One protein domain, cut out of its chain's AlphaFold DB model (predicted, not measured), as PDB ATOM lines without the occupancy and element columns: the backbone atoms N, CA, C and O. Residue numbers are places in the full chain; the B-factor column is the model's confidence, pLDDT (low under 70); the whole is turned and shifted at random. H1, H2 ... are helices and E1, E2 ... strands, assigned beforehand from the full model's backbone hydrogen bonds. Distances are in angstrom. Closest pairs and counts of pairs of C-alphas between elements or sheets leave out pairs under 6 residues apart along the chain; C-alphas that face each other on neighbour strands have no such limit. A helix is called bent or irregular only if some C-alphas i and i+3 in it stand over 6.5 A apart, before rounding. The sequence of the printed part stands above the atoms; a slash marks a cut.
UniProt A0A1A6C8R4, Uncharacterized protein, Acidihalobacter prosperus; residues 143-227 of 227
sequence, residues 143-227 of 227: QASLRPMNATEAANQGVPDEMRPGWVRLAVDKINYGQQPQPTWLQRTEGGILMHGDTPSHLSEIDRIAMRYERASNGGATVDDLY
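Overview. This is residues 143 to 227 of the 227 residues of an uncharacterized protein of Acidihalobacter prosperus (UniProt A0A1A6C8R4). What shape do these atoms make? A strongly twisted sheet of four strands, E1 to E4, makes one half, with two small helices, H1 and H2, forming a corner between the end of E1 and the start of E2, and a tail with H3 and H4 runs away from the sheet and makes much of the length. What are the parts and their order? The printed part has 85 residues with four named helices and four named strands, E1 H1 H2 E2 E3 E4 H3 H4 along the chain; the sheet's order is E1 - E2 - E3 - E4, all antiparallel, and the class is mixed, helices and strands. How large is it? It is loose, with a radius of gyration of the C-alphas of 16.0 A, and spans 58 by 27 by 20 A.

Arrangement. How is the sheet joined? E1, residues 143 to 148, and E2, residues 167 to 175, are antiparallel at 160 degrees, with N 145 and O 171 at 2.8 A. E2 and E3, residues 184 to 188, form a hairpin, with N 168 and O 186 at 2.8 A. E3 and E4, residues 194 to 196, form another, with N 187 and O 195 at 2.8 A; E2, E3 and E4 are a meander, each strand the antiparallel neighbour of the one before. Where are the first helices? H1, residues 151 to 157, touches H2, residues 161 to 166, about perpendicular at 85 degrees, the closest C-alphas being those of Ala 154 and Asp 161, 6.4 A apart. H2 only grazes the sheet, with its residues 163 to 166, and H1 is not on it. What of the tail? H3, residues 205 to 218, and H4, residues 223 to 226, are not on the sheet, and they are apart from each other. Are the helix backbones complete? In H1 and H3 every O i to N i+4 pair is within hydrogen-bond range; in H2 0 of 2 are, beside 2 of 3 O i to N i+3 pairs, and H4 is too short for an O i to N i+4 pair.

Along the chain. Where do the strands run? E1 begins at C-alpha 143 (23.396, -19.633, 44.285) and is 17.1 A long; E2 is 23.8 A, E3 13.2 A and E4 6.8 A. Where do the helices run? H1 is 9.9 A, H2 10.0 A and H3 20.4 A long, and H4, 6.6 A, ends at C-alpha 226 (19.762, 21.545, 19.204). Which are irregular? H2 is, with C-alphas 162 and 165 7.3 A apart, and H4 only just, with C-alphas 223 and 226 6.6 A apart.

Size, cuts and confidence. How far does it reach? The two C-alphas farthest apart, those of Asn 176 and Asp 224, are 57.9 A apart. Are there cuts or long links? The printed part has no cut, and no link is long. Where is confidence low? Residues 197 to 227 are under 70 in pLDDT; the mean of the printed part is 75.2.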
ATOM      1  N   GLN A 143      22.256 -20.192  45.001       91.94
ATOM      2  CA  GLN A 143      23.396 -19.633  44.285       91.94
ATOM      3  C   GLN A 143      22.951 -18.378  43.550       91.94
ATOM      4  O   GLN A 143      21.914 -18.399  42.882       91.94
ATOM      5  N   ALA A 144      23.766 -17.331  43.623       91.44
ATOM      6  CA  ALA A 144      23.632 -16.152  42.787       91.44
ATOM      7  C   ALA A 144      24.948 -15.811  42.092       91.44
ATOM      8  O   ALA A 144      26.028 -16.077  42.622       91.44
ATOM      9  N   SER A 145      24.833 -15.193  40.922       89.69
ATOM     10  CA  SER A 145      25.945 -14.676  40.140       89.69
ATOM     11  C   SER A 145      25.876 -13.160  40.015       89.69
ATOM     12  O   SER A 145      24.805 -12.557  39.897       89.69
ATOM     13  N   LEU A 146      27.066 -12.560  40.002       89.88
ATOM     14  CA  LEU A 146      27.297 -11.180  39.608       89.88
ATOM     15  C   LEU A 146      28.086 -11.184  38.304       89.88
ATOM     16  O   LEU A 146      29.165 -11.777  38.233       89.88
ATOM     17  N   ARG A 147      27.581 -10.502  37.274       89.00
ATOM     18  CA  ARG A 147      28.333 -10.315  36.025       89.00
ATOM     19  C   ARG A 147      28.158  -8.920  35.442       89.00
ATOM     20  O   ARG A 147      27.089  -8.340  35.600       89.00
ATOM     21  N   PRO A 148      29.160  -8.383  34.728       89.81
ATOM     22  CA  PRO A 148      28.981  -7.141  33.989       89.81
ATOM     23  C   PRO A 148      27.841  -7.249  32.969       89.81
ATOM     24  O   PRO A 148      27.563  -8.334  32.439       89.81
ATOM     25  N   MET A 149      27.215  -6.115  32.670       89.44
ATOM     26  CA  MET A 149      26.293  -5.992  31.542       89.44
ATOM     27  C   MET A 149      27.021  -6.315  30.224       89.44
ATOM     28  O   MET A 149      28.179  -5.925  30.030       89.44
ATOM     29  N   ASN A 150      26.378  -7.056  29.317       88.69
ATOM     30  CA  ASN A 150      26.898  -7.315  27.967       88.69
ATOM     31  C   ASN A 150      26.308  -6.332  26.931       88.69
ATOM     32  O   ASN A 150      25.420  -5.546  27.254       88.69
ATOM     33  N   ALA A 151      26.846  -6.322  25.708       87.94
ATOM     34  CA  ALA A 151      26.456  -5.346  24.684       87.94
ATOM     35  C   ALA A 151      24.981  -5.490  24.267       87.94
ATOM     36  O   ALA A 151      24.271  -4.496  24.122       87.94
ATOM     37  N   THR A 152      24.501  -6.729  24.141       88.06
ATOM     38  CA  THR A 152      23.104  -7.043  23.811       88.06
ATOM     39  C   THR A 152      22.143  -6.541  24.892       88.06
ATOM     40  O   THR A 152      21.115  -5.939  24.594       88.06
ATOM     41  N   GLU A 153      22.483  -6.734  26.165       89.56
ATOM     42  CA  GLU A 153      21.707  -6.231  27.296       89.56
ATOM     43  C   GLU A 153      21.727  -4.711  27.372       89.56
ATOM     44  O   GLU A 153      20.678  -4.118  27.593       89.56
ATOM     45  N   ALA A 154      22.879  -4.080  27.143       88.62
ATOM     46  CA  ALA A 154      22.987  -2.626  27.117       88.62
ATOM     47  C   ALA A 154      22.057  -2.024  26.052       88.62
ATOM     48  O   ALA A 154      21.258  -1.141  26.362       88.62
ATOM     49  N   ALA A 155      22.067  -2.583  24.836       87.50
ATOM     50  CA  ALA A 155      21.153  -2.183  23.768       87.50
ATOM     51  C   ALA A 155      19.677  -2.357  24.168       87.50
ATOM     52  O   ALA A 155      18.885  -1.429  24.009       87.50
ATOM     53  N   ASN A 156      19.316  -3.505  24.753       87.38
ATOM     54  CA  ASN A 156      17.947  -3.784  25.205       87.38
ATOM     55  C   ASN A 156      17.485  -2.858  26.341       87.38
ATOM     56  O   ASN A 156      16.299  -2.551  26.443       87.38
ATOM     57  N   GLN A 157      18.407  -2.418  27.197       84.88
ATOM     58  CA  GLN A 157      18.128  -1.549  28.339       84.88
ATOM     59  C   GLN A 157      18.283  -0.052  28.019       84.88
ATOM     60  O   GLN A 157      18.040   0.787  28.886       84.88
ATOM     61  N   GLY A 158      18.670   0.299  26.787       86.31
ATOM     62  CA  GLY A 158      18.926   1.683  26.381       86.31
ATOM     63  C   GLY A 158      20.160   2.304  27.046       86.31
ATOM     64  O   GLY A 158      20.236   3.525  27.169       86.31
ATOM     65  N   VAL A 159      21.108   1.479  27.491       87.88
ATOM     66  CA  VAL A 159      22.367   1.899  28.116       87.88
ATOM     67  C   VAL A 159      23.436   2.061  27.026       87.88
ATOM     68  O   VAL A 159      23.686   1.108  26.284       87.88
ATOM     69  N   PRO A 160      24.094   3.231  26.903       88.31
ATOM     70  CA  PRO A 160      25.248   3.395  26.017       88.31
ATOM     71  C   PRO A 160      26.372   2.413  26.369       88.31
ATOM     72  O   PRO A 160      26.656   2.204  27.548       88.31
ATOM     73  N   ASP A 161      27.059   1.849  25.371       85.50
ATOM     74  CA  ASP A 161      28.104   0.835  25.615       85.50
ATOM     75  C   ASP A 161      29.247   1.361  26.507       85.50
ATOM     76  O   ASP A 161      29.777   0.630  27.340       85.50
ATOM     77  N   GLU A 162      29.546   2.660  26.429       88.19
ATOM     78  CA  GLU A 162      30.508   3.362  27.297       88.19
ATOM     79  C   GLU A 162      30.159   3.262  28.793       88.19
ATOM     80  O   GLU A 162      31.046   3.225  29.642       88.19
ATOM     81  N   MET A 163      28.866   3.210  29.123       86.75
ATOM     82  CA  MET A 163      28.362   3.141  30.498       86.75
ATOM     83  C   MET A 163      28.228   1.705  31.006       86.75
ATOM     84  O   MET A 163      28.063   1.487  32.206       86.75
ATOM     85  N   ARG A 164      28.323   0.710  30.118       88.00
ATOM     86  CA  ARG A 164      28.163  -0.713  30.428       88.00
ATOM     87  C   ARG A 164      29.034  -1.217  31.592       88.00
ATOM     88  O   ARG A 164      28.510  -1.989  32.397       88.00
ATOM     89  N   PRO A 165      30.312  -0.804  31.756       87.75
ATOM     90  CA  PRO A 165      31.141  -1.240  32.888       87.75
ATOM     91  C   PRO A 165      30.594  -0.834  34.265       87.75
ATOM     92  O   PRO A 165      30.917  -1.482  35.262       87.75
ATOM     93  N   GLY A 166      29.763   0.211  34.316       89.56
ATOM     94  CA  GLY A 166      29.098   0.672  35.533       89.56
ATOM     95  C   GLY A 166      27.920  -0.201  35.964       89.56
ATOM     96  O   GLY A 166      27.399   0.007  37.051       89.56
ATOM     97  N   TRP A 167      27.506  -1.186  35.162       91.50
ATOM     98  CA  TRP A 167      26.338  -2.017  35.446       91.50
ATOM     99  C   TRP A 167      26.711  -3.473  35.708       91.50
ATOM    100  O   TRP A 167      27.475  -4.103  34.968       91.50
ATOM    101  N   VAL A 168      26.116  -4.031  36.759       91.94
ATOM    102  CA  VAL A 168      26.294  -5.414  37.194       91.94
ATOM    103  C   VAL A 168      24.934  -6.084  37.278       91.94
ATOM    104  O   VAL A 168      24.023  -5.598  37.936       91.94
ATOM    105  N   ARG A 169      24.789  -7.229  36.621       91.75
ATOM    106  CA  ARG A 169      23.620  -8.087  36.758       91.75
ATOM    107  C   ARG A 169      23.777  -8.952  37.996       91.75
ATOM    108  O   ARG A 169      24.740  -9.715  38.060       91.75
ATOM    109  N   LEU A 170      22.803  -8.897  38.894       91.38
ATOM    110  CA  LEU A 170      22.595  -9.878  39.951       91.38
ATOM    111  C   LEU A 170      21.503 -10.851  39.510       91.38
ATOM    112  O   LEU A 170      20.391 -10.442  39.176       91.38
ATOM    113  N   ALA A 171      21.799 -12.145  39.520       90.12
ATOM    114  CA  ALA A 171      20.788 -13.171  39.312       90.12
ATOM    115  C   ALA A 171      20.951 -14.301  40.307       90.12
ATOM    116  O   ALA A 171      22.060 -14.755  40.556       90.12
ATOM    117  N   VAL A 172      19.829 -14.790  40.823       90.62
ATOM    118  CA  VAL A 172      19.791 -16.115  41.432       90.62
ATOM    119  C   VAL A 172      19.864 -17.113  40.280       90.62
ATOM    120  O   VAL A 172      19.090 -17.007  39.335       90.62
ATOM    121  N   ASP A 173      20.799 -18.055  40.334       86.06
ATOM    122  CA  ASP A 173      20.973 -19.104  39.319       86.06
ATOM    123  C   ASP A 173      20.417 -20.443  39.807       86.06
ATOM    124  O   ASP A 173      20.033 -21.303  39.015       86.06
ATOM    125  N   LYS A 174      20.350 -20.624  41.132       87.38
ATOM    126  CA  LYS A 174      19.798 -21.816  41.768       87.38
ATOM    127  C   LYS A 174      19.053 -21.438  43.036       87.38
ATOM    128  O   LYS A 174      19.603 -20.764  43.903       87.38
ATOM    129  N   ILE A 175      17.845 -21.968  43.182       91.81
ATOM    130  CA  ILE A 175      17.105 -21.973  44.439       91.81
ATOM    131  C   ILE A 175      16.294 -23.262  44.536       91.81
ATOM    132  O   ILE A 175      15.619 -23.663  43.591       91.81
ATOM    133  N   ASN A 176      16.379 -23.949  45.673       89.75
ATOM    134  CA  ASN A 176      15.630 -25.194  45.866       89.75
ATOM    135  C   ASN A 176      14.201 -24.969  46.387       89.75
ATOM    136  O   ASN A 176      13.365 -25.861  46.257       89.75
ATOM    137  N   TYR A 177      13.931 -23.820  47.010       89.31
ATOM    138  CA  TYR A 177      12.653 -23.515  47.652       89.31
ATOM    139  C   TYR A 177      12.223 -22.085  47.332       89.31
ATOM    140  O   TYR A 177      13.005 -21.158  47.510       89.31
ATOM    141  N   GLY A 178      10.965 -21.904  46.935       90.25
ATOM    142  CA  GLY A 178      10.412 -20.594  46.593       90.25
ATOM    143  C   GLY A 178      10.441 -20.296  45.097       90.25
ATOM    144  O   GLY A 178      10.802 -21.139  44.276       90.25
ATOM    145  N   GLN A 179       9.990 -19.096  44.750       89.31
ATOM    146  CA  GLN A 179       9.945 -18.634  43.369       89.31
ATOM    147  C   GLN A 179      11.315 -18.105  42.946       89.31
ATOM    148  O   GLN A 179      11.960 -17.375  43.697       89.31
ATOM    149  N   GLN A 180      11.730 -18.439  41.724       88.75
ATOM    150  CA  GLN A 180      12.911 -17.853  41.102       88.75
ATOM    151  C   GLN A 180      12.699 -16.335  40.938       88.75
ATOM    152  O   GLN A 180      11.785 -15.944  40.202       88.75
ATOM    153  N   PRO A 181      13.493 -15.475  41.602       88.69
ATOM    154  CA  PRO A 181      13.371 -14.036  41.421       88.69
ATOM    155  C   PRO A 181      13.877 -13.627  40.037       88.69
ATOM    156  O   PRO A 181      14.729 -14.296  39.443       88.69
ATOM    157  N   GLN A 182      13.360 -12.510  39.528       88.12
ATOM    158  CA  GLN A 182      13.878 -11.931  38.295       88.12
ATOM    159  C   GLN A 182      15.284 -11.360  38.528       88.12
ATOM    160  O   GLN A 182      15.554 -10.815  39.603       88.12
ATOM    161  N   PRO A 183      16.189 -11.464  37.542       89.62
ATOM    162  CA  PRO A 183      17.475 -10.786  37.600       89.62
ATOM    163  C   PRO A 183      17.302  -9.280  37.784       89.62
ATOM    164  O   PRO A 183      16.393  -8.682  37.214       89.62
ATOM    165  N   THR A 184      18.204  -8.677  38.547       90.88
ATOM    166  CA  THR A 184      18.192  -7.247  38.861       90.88
ATOM    167  C   THR A 184      19.487  -6.598  38.388       90.88
ATOM    168  O   THR A 184      20.542  -7.239  38.350       90.88
ATOM    169  N   TRP A 185      19.402  -5.328  38.012       91.75
ATOM    170  CA  TRP A 185      20.549  -4.517  37.637       91.75
ATOM    171  C   TRP A 185      21.009  -3.671  38.819       91.75
ATOM    172  O   TRP A 185      20.217  -2.999  39.472       91.75
ATOM    173  N   LEU A 186      22.308  -3.723  39.084       92.88
ATOM    174  CA  LEU A 186      22.983  -2.913  40.082       92.88
ATOM    175  C   LEU A 186      23.907  -1.930  39.369       92.88
ATOM    176  O   LEU A 186      24.625  -2.315  38.440       92.88
ATOM    177  N   GLN A 187      23.904  -0.679  39.809       91.62
ATOM    178  CA  GLN A 187      24.806   0.353  39.320       91.62
ATOM    179  C   GLN A 187      25.970   0.518  40.296       91.62
ATOM    180  O   GLN A 187      25.774   0.611  41.505       91.62
ATOM    181  N   ARG A 188      27.191   0.557  39.760       90.69
ATOM    182  CA  ARG A 188      28.399   0.925  40.499       90.69
ATOM    183  C   ARG A 188      28.413   2.431  40.714       90.69
ATOM    184  O   ARG A 188      28.444   3.182  39.739       90.69
ATOM    185  N   THR A 189      28.418   2.842  41.970       88.19
ATOM    186  CA  THR A 189      28.518   4.238  42.399       88.19
ATOM    187  C   THR A 189      29.919   4.527  42.943       88.19
ATOM    188  O   THR A 189      30.857   3.740  42.759       88.19
ATOM    189  N   GLU A 190      30.082   5.685  43.582       84.69
ATOM    190  CA  GLU A 190      31.307   6.058  44.288       84.69
ATOM    191  C   GLU A 190      31.727   4.987  45.311       84.69
ATOM    192  O   GLU A 190      30.904   4.207  45.796       84.69
ATOM    193  N   GLY A 191      33.038   4.843  45.534       82.50
ATOM    194  CA  GLY A 191      33.598   3.767  46.363       82.50
ATOM    195  C   GLY A 191      33.431   2.349  45.792       82.50
ATOM    196  O   GLY A 191      33.883   1.379  46.398       82.50
ATOM    197  N   GLY A 192      32.803   2.200  44.619       85.94
ATOM    198  CA  GLY A 192      32.493   0.904  44.015       85.94
ATOM    199  C   GLY A 192      31.257   0.216  44.601       85.94
ATOM    200  O   GLY A 192      31.044  -0.965  44.297       85.94
ATOM    201  N   ILE A 193      30.456   0.934  45.398       89.19
ATOM    202  CA  ILE A 193      29.208   0.439  45.988       89.19
ATOM    203  C   ILE A 193      28.214   0.064  44.885       89.19
ATOM    204  O   ILE A 193      28.190   0.663  43.809       89.19
ATOM    205  N   LEU A 194      27.439  -0.993  45.123       90.50
ATOM    206  CA  LEU A 194      26.440  -1.495  44.188       90.50
ATOM    207  C   LEU A 194      25.047  -1.148  44.699       90.50
ATOM    208  O   LEU A 194      24.542  -1.809  45.598       90.50
ATOM    209  N   MET A 195      24.419  -0.161  44.070       87.19
ATOM    210  CA  MET A 195      23.051   0.250  44.385       87.19
ATOM    211  C   MET A 195      22.071  -0.371  43.395       87.19
ATOM    212  O   MET A 195      22.426  -0.617  42.238       87.19
ATOM    213  N   HIS A 196      20.828  -0.606  43.820       83.31
ATOM    214  CA  HIS A 196      19.764  -0.970  42.885       83.31
ATOM    215  C   HIS A 196      19.630   0.131  41.826       83.31
ATOM    216  O   HIS A 196      19.370   1.283  42.160       83.31
ATOM    217  N   GLY A 197      19.829  -0.220  40.557       69.19
ATOM    218  CA  GLY A 197      19.747   0.732  39.458       69.19
ATOM    219  C   GLY A 197      18.501   0.479  38.625       69.19
ATOM    220  O   GLY A 197      18.333  -0.611  38.074       69.19
ATOM    221  N   ASP A 198      17.662   1.498  38.469       69.94
ATOM    222  CA  ASP A 198      16.638   1.483  37.430       69.94
ATOM    223  C   ASP A 198      17.321   1.715  36.084       69.94
ATOM    224  O   ASP A 198      17.845   2.792  35.791       69.94
ATOM    225  N   THR A 199      17.361   0.681  35.247       60.91
ATOM    226  CA  THR A 199      17.885   0.831  33.890       60.91
ATOM    227  C   THR A 199      17.059   1.863  33.113       60.91
ATOM    228  O   THR A 199      15.860   1.989  33.361       60.91
ATOM    229  N   PRO A 200      17.625   2.577  32.122       56.84
ATOM    230  CA  PRO A 200      16.911   3.621  31.380       56.84
ATOM    231  C   PRO A 200      15.584   3.182  30.748       56.84
ATOM    232  O   PRO A 200      14.690   3.998  30.561       56.84
ATOM    233  N   SER A 201      15.420   1.896  30.440       57.88
ATOM    234  CA  SER A 201      14.149   1.285  30.029       57.88
ATOM    235  C   SER A 201      13.017   1.432  31.063       57.88
ATOM    236  O   SER A 201      11.856   1.514  30.659       57.88
ATOM    237  N   HIS A 202      13.352   1.491  32.353       54.28
ATOM    238  CA  HIS A 202      12.456   1.641  33.504       54.28
ATOM    239  C   HIS A 202      12.317   3.102  33.965       54.28
ATOM    240  O   HIS A 202      11.371   3.424  34.678       54.28
ATOM    241  N   LEU A 203      13.207   3.994  33.517       54.09
ATOM    242  CA  LEU A 203      13.104   5.430  33.766       54.09
ATOM    243  C   LEU A 203      11.942   6.048  32.982       54.09
ATOM    244  O   LEU A 203      11.677   5.680  31.824       54.09
ATOM    245  N   SER A 204      11.282   7.039  33.589       54.53
ATOM    246  CA  SER A 204      10.296   7.851  32.882       54.53
ATOM    247  C   SER A 204      10.956   8.581  31.704       54.53
ATOM    248  O   SER A 204      12.173   8.772  31.657       54.53
ATOM    249  N   GLU A 205      10.167   8.990  30.710       53.25
ATOM    250  CA  GLU A 205      10.686   9.747  29.563       53.25
ATOM    251  C   GLU A 205      11.375  11.055  30.002       53.25
ATOM    252  O   GLU A 205      12.379  11.453  29.414       53.25
ATOM    253  N   ILE A 206      10.906  11.654  31.102       55.59
ATOM    254  CA  ILE A 206      11.480  12.857  31.717       55.59
ATOM    255  C   ILE A 206      12.870  12.570  32.296       55.59
ATOM    256  O   ILE A 206      13.804  13.325  32.030       55.59
ATOM    257  N   ASP A 207      13.042  11.455  33.005       50.09
ATOM    258  CA  ASP A 207      14.324  11.101  33.629       50.09
ATOM    259  C   ASP A 207      15.376  10.713  32.580       50.09
ATOM    260  O   ASP A 207      16.553  11.056  32.701       50.09
ATOM    261  N   ARG A 208      14.950  10.082  31.473       56.53
ATOM    262  CA  ARG A 208      15.831   9.826  30.318       56.53
ATOM    263  C   ARG A 208      16.305  11.121  29.663       56.53
ATOM    264  O   ARG A 208      17.442  11.185  29.192       56.53
ATOM    265  N   ILE A 209      15.436  12.130  29.589       58.00
ATOM    266  CA  ILE A 209      15.779  13.456  29.068       58.00
ATOM    267  C   ILE A 209      16.741  14.155  30.036       58.00
ATOM    268  O   ILE A 209      17.780  14.630  29.585       58.00
ATOM    269  N   ALA A 210      16.471  14.144  31.343       55.72
ATOM    270  CA  ALA A 210      17.345  14.731  32.360       55.72
ATOM    271  C   ALA A 210      18.764  14.133  32.332       55.72
ATOM    272  O   ALA A 210      19.735  14.882  32.234       55.72
ATOM    273  N   MET A 211      18.893  12.802  32.260       56.06
ATOM    274  CA  MET A 211      20.191  12.123  32.099       56.06
ATOM    275  C   MET A 211      20.943  12.549  30.824       56.06
ATOM    276  O   MET A 211      22.170  12.658  30.823       56.06
ATOM    277  N   ARG A 212      20.234  12.796  29.712       57.44
ATOM    278  CA  ARG A 212      20.850  13.321  28.476       57.44
ATOM    279  C   ARG A 212      21.276  14.786  28.622       57.44
ATOM    280  O   ARG A 212      22.304  15.159  28.062       57.44
ATOM    281  N   TYR A 213      20.519  15.594  29.363       51.25
ATOM    282  CA  TYR A 213      20.840  17.000  29.625       51.25
ATOM    283  C   TYR A 213      22.053  17.157  30.547       51.25
ATOM    284  O   TYR A 213      22.950  17.928  30.214       51.25
ATOM    285  N   GLU A 214      22.148  16.375  31.626       52.31
ATOM    286  CA  GLU A 214      23.323  16.366  32.515       52.31
ATOM    287  C   GLU A 214      24.614  15.986  31.765       52.31
ATOM    288  O   GLU A 214      25.696  16.515  32.033       52.31
ATOM    289  N   ARG A 215      24.493  15.119  30.749       52.66
ATOM    290  CA  ARG A 215      25.587  14.753  29.838       52.66
ATOM    291  C   ARG A 215      26.031  15.922  28.952       52.66
ATOM    292  O   ARG A 215      27.230  16.092  28.740       52.66
ATOM    293  N   ALA A 216      25.093  16.718  28.440       49.03
ATOM    294  CA  ALA A 216      25.395  17.886  27.610       49.03
ATOM    295  C   ALA A 216      26.070  19.002  28.426       49.03
ATOM    296  O   ALA A 216      27.049  19.597  27.970       49.03
ATOM    297  N   SER A 217      25.616  19.220  29.666       45.72
ATOM    298  CA  SER A 217      26.193  20.221  30.568       45.72
ATOM    299  C   SER A 217      27.586  19.845  31.082       45.72
ATOM    300  O   SER A 217      28.439  20.721  31.189       45.72
ATOM    301  N   ASN A 218      27.858  18.558  31.336       45.53
ATOM    302  CA  ASN A 218      29.186  18.093  31.767       45.53
ATOM    303  C   ASN A 218      30.184  17.912  30.604       45.53
ATOM    304  O   ASN A 218      31.390  17.853  30.834       45.53
ATOM    305  N   GLY A 219      29.697  17.832  29.362       44.41
ATOM    306  CA  GLY A 219      30.508  17.708  28.145       44.41
ATOM    307  C   GLY A 219      30.815  19.026  27.426       44.41
ATOM    308  O   GLY A 219      31.483  19.000  26.395       44.41
ATOM    309  N   GLY A 220      30.338  20.169  27.936       41.47
ATOM    310  CA  GLY A 220      30.571  21.481  27.323       41.47
ATOM    311  C   GLY A 220      29.802  21.724  26.019       41.47
ATOM    312  O   GLY A 220      30.281  22.483  25.180       41.47
ATOM    313  N   ALA A 221      28.635  21.100  25.827       43.50
ATOM    314  CA  ALA A 221      27.768  21.417  24.694       43.50
ATOM    315  C   ALA A 221      26.925  22.662  25.011       43.50
ATOM    316  O   ALA A 221      26.231  22.723  26.030       43.50
ATOM    317  N   THR A 222      27.002  23.676  24.151       38.53
ATOM    318  CA  THR A 222      26.185  24.889  24.260       38.53
ATOM    319  C   THR A 222      24.796  24.672  23.668       38.53
ATOM    320  O   THR A 222      24.611  23.869  22.759       38.53
ATOM    321  N   VAL A 223      23.825  25.443  24.166       44.72
ATOM    322  CA  VAL A 223      22.386  25.400  23.825       44.72
ATOM    323  C   VAL A 223      22.089  25.543  22.313       44.72
ATOM    324  O   VAL A 223      20.987  25.224  21.882       44.72
ATOM    325  N   ASP A 224      23.068  25.947  21.499       41.19
ATOM    326  CA  ASP A 224      22.939  26.124  20.045       41.19
ATOM    327  C   ASP A 224      23.028  24.828  19.210       41.19
ATOM    328  O   ASP A 224      22.692  24.857  18.029       41.19
ATOM    329  N   ASP A 225      23.406  23.679  19.783       41.91
ATOM    330  CA  ASP A 225      23.541  22.415  19.025       41.91
ATOM    331  C   ASP A 225      22.213  21.644  18.827       41.91
ATOM    332  O   ASP A 225      22.215  20.499  18.367       41.91
ATOM    333  N   LEU A 226      21.066  22.230  19.193       45.84
ATOM    334  CA  LEU A 226      19.762  21.545  19.204       45.84
ATOM    335  C   LEU A 226      18.628  22.269  18.453       45.84
ATOM    336  O   LEU A 226      17.456  22.015  18.739       45.84
ATOM    337  N   TYR A 227      18.950  23.094  17.451       39.84
ATOM    338  CA  TYR A 227      17.976  23.565  16.452       39.84
ATOM    339  C   TYR A 227      18.350  23.161  15.025       39.84
ATOM    340  O   TYR A 227      19.514  23.377  14.625       39.84
TER     341      TYR A 227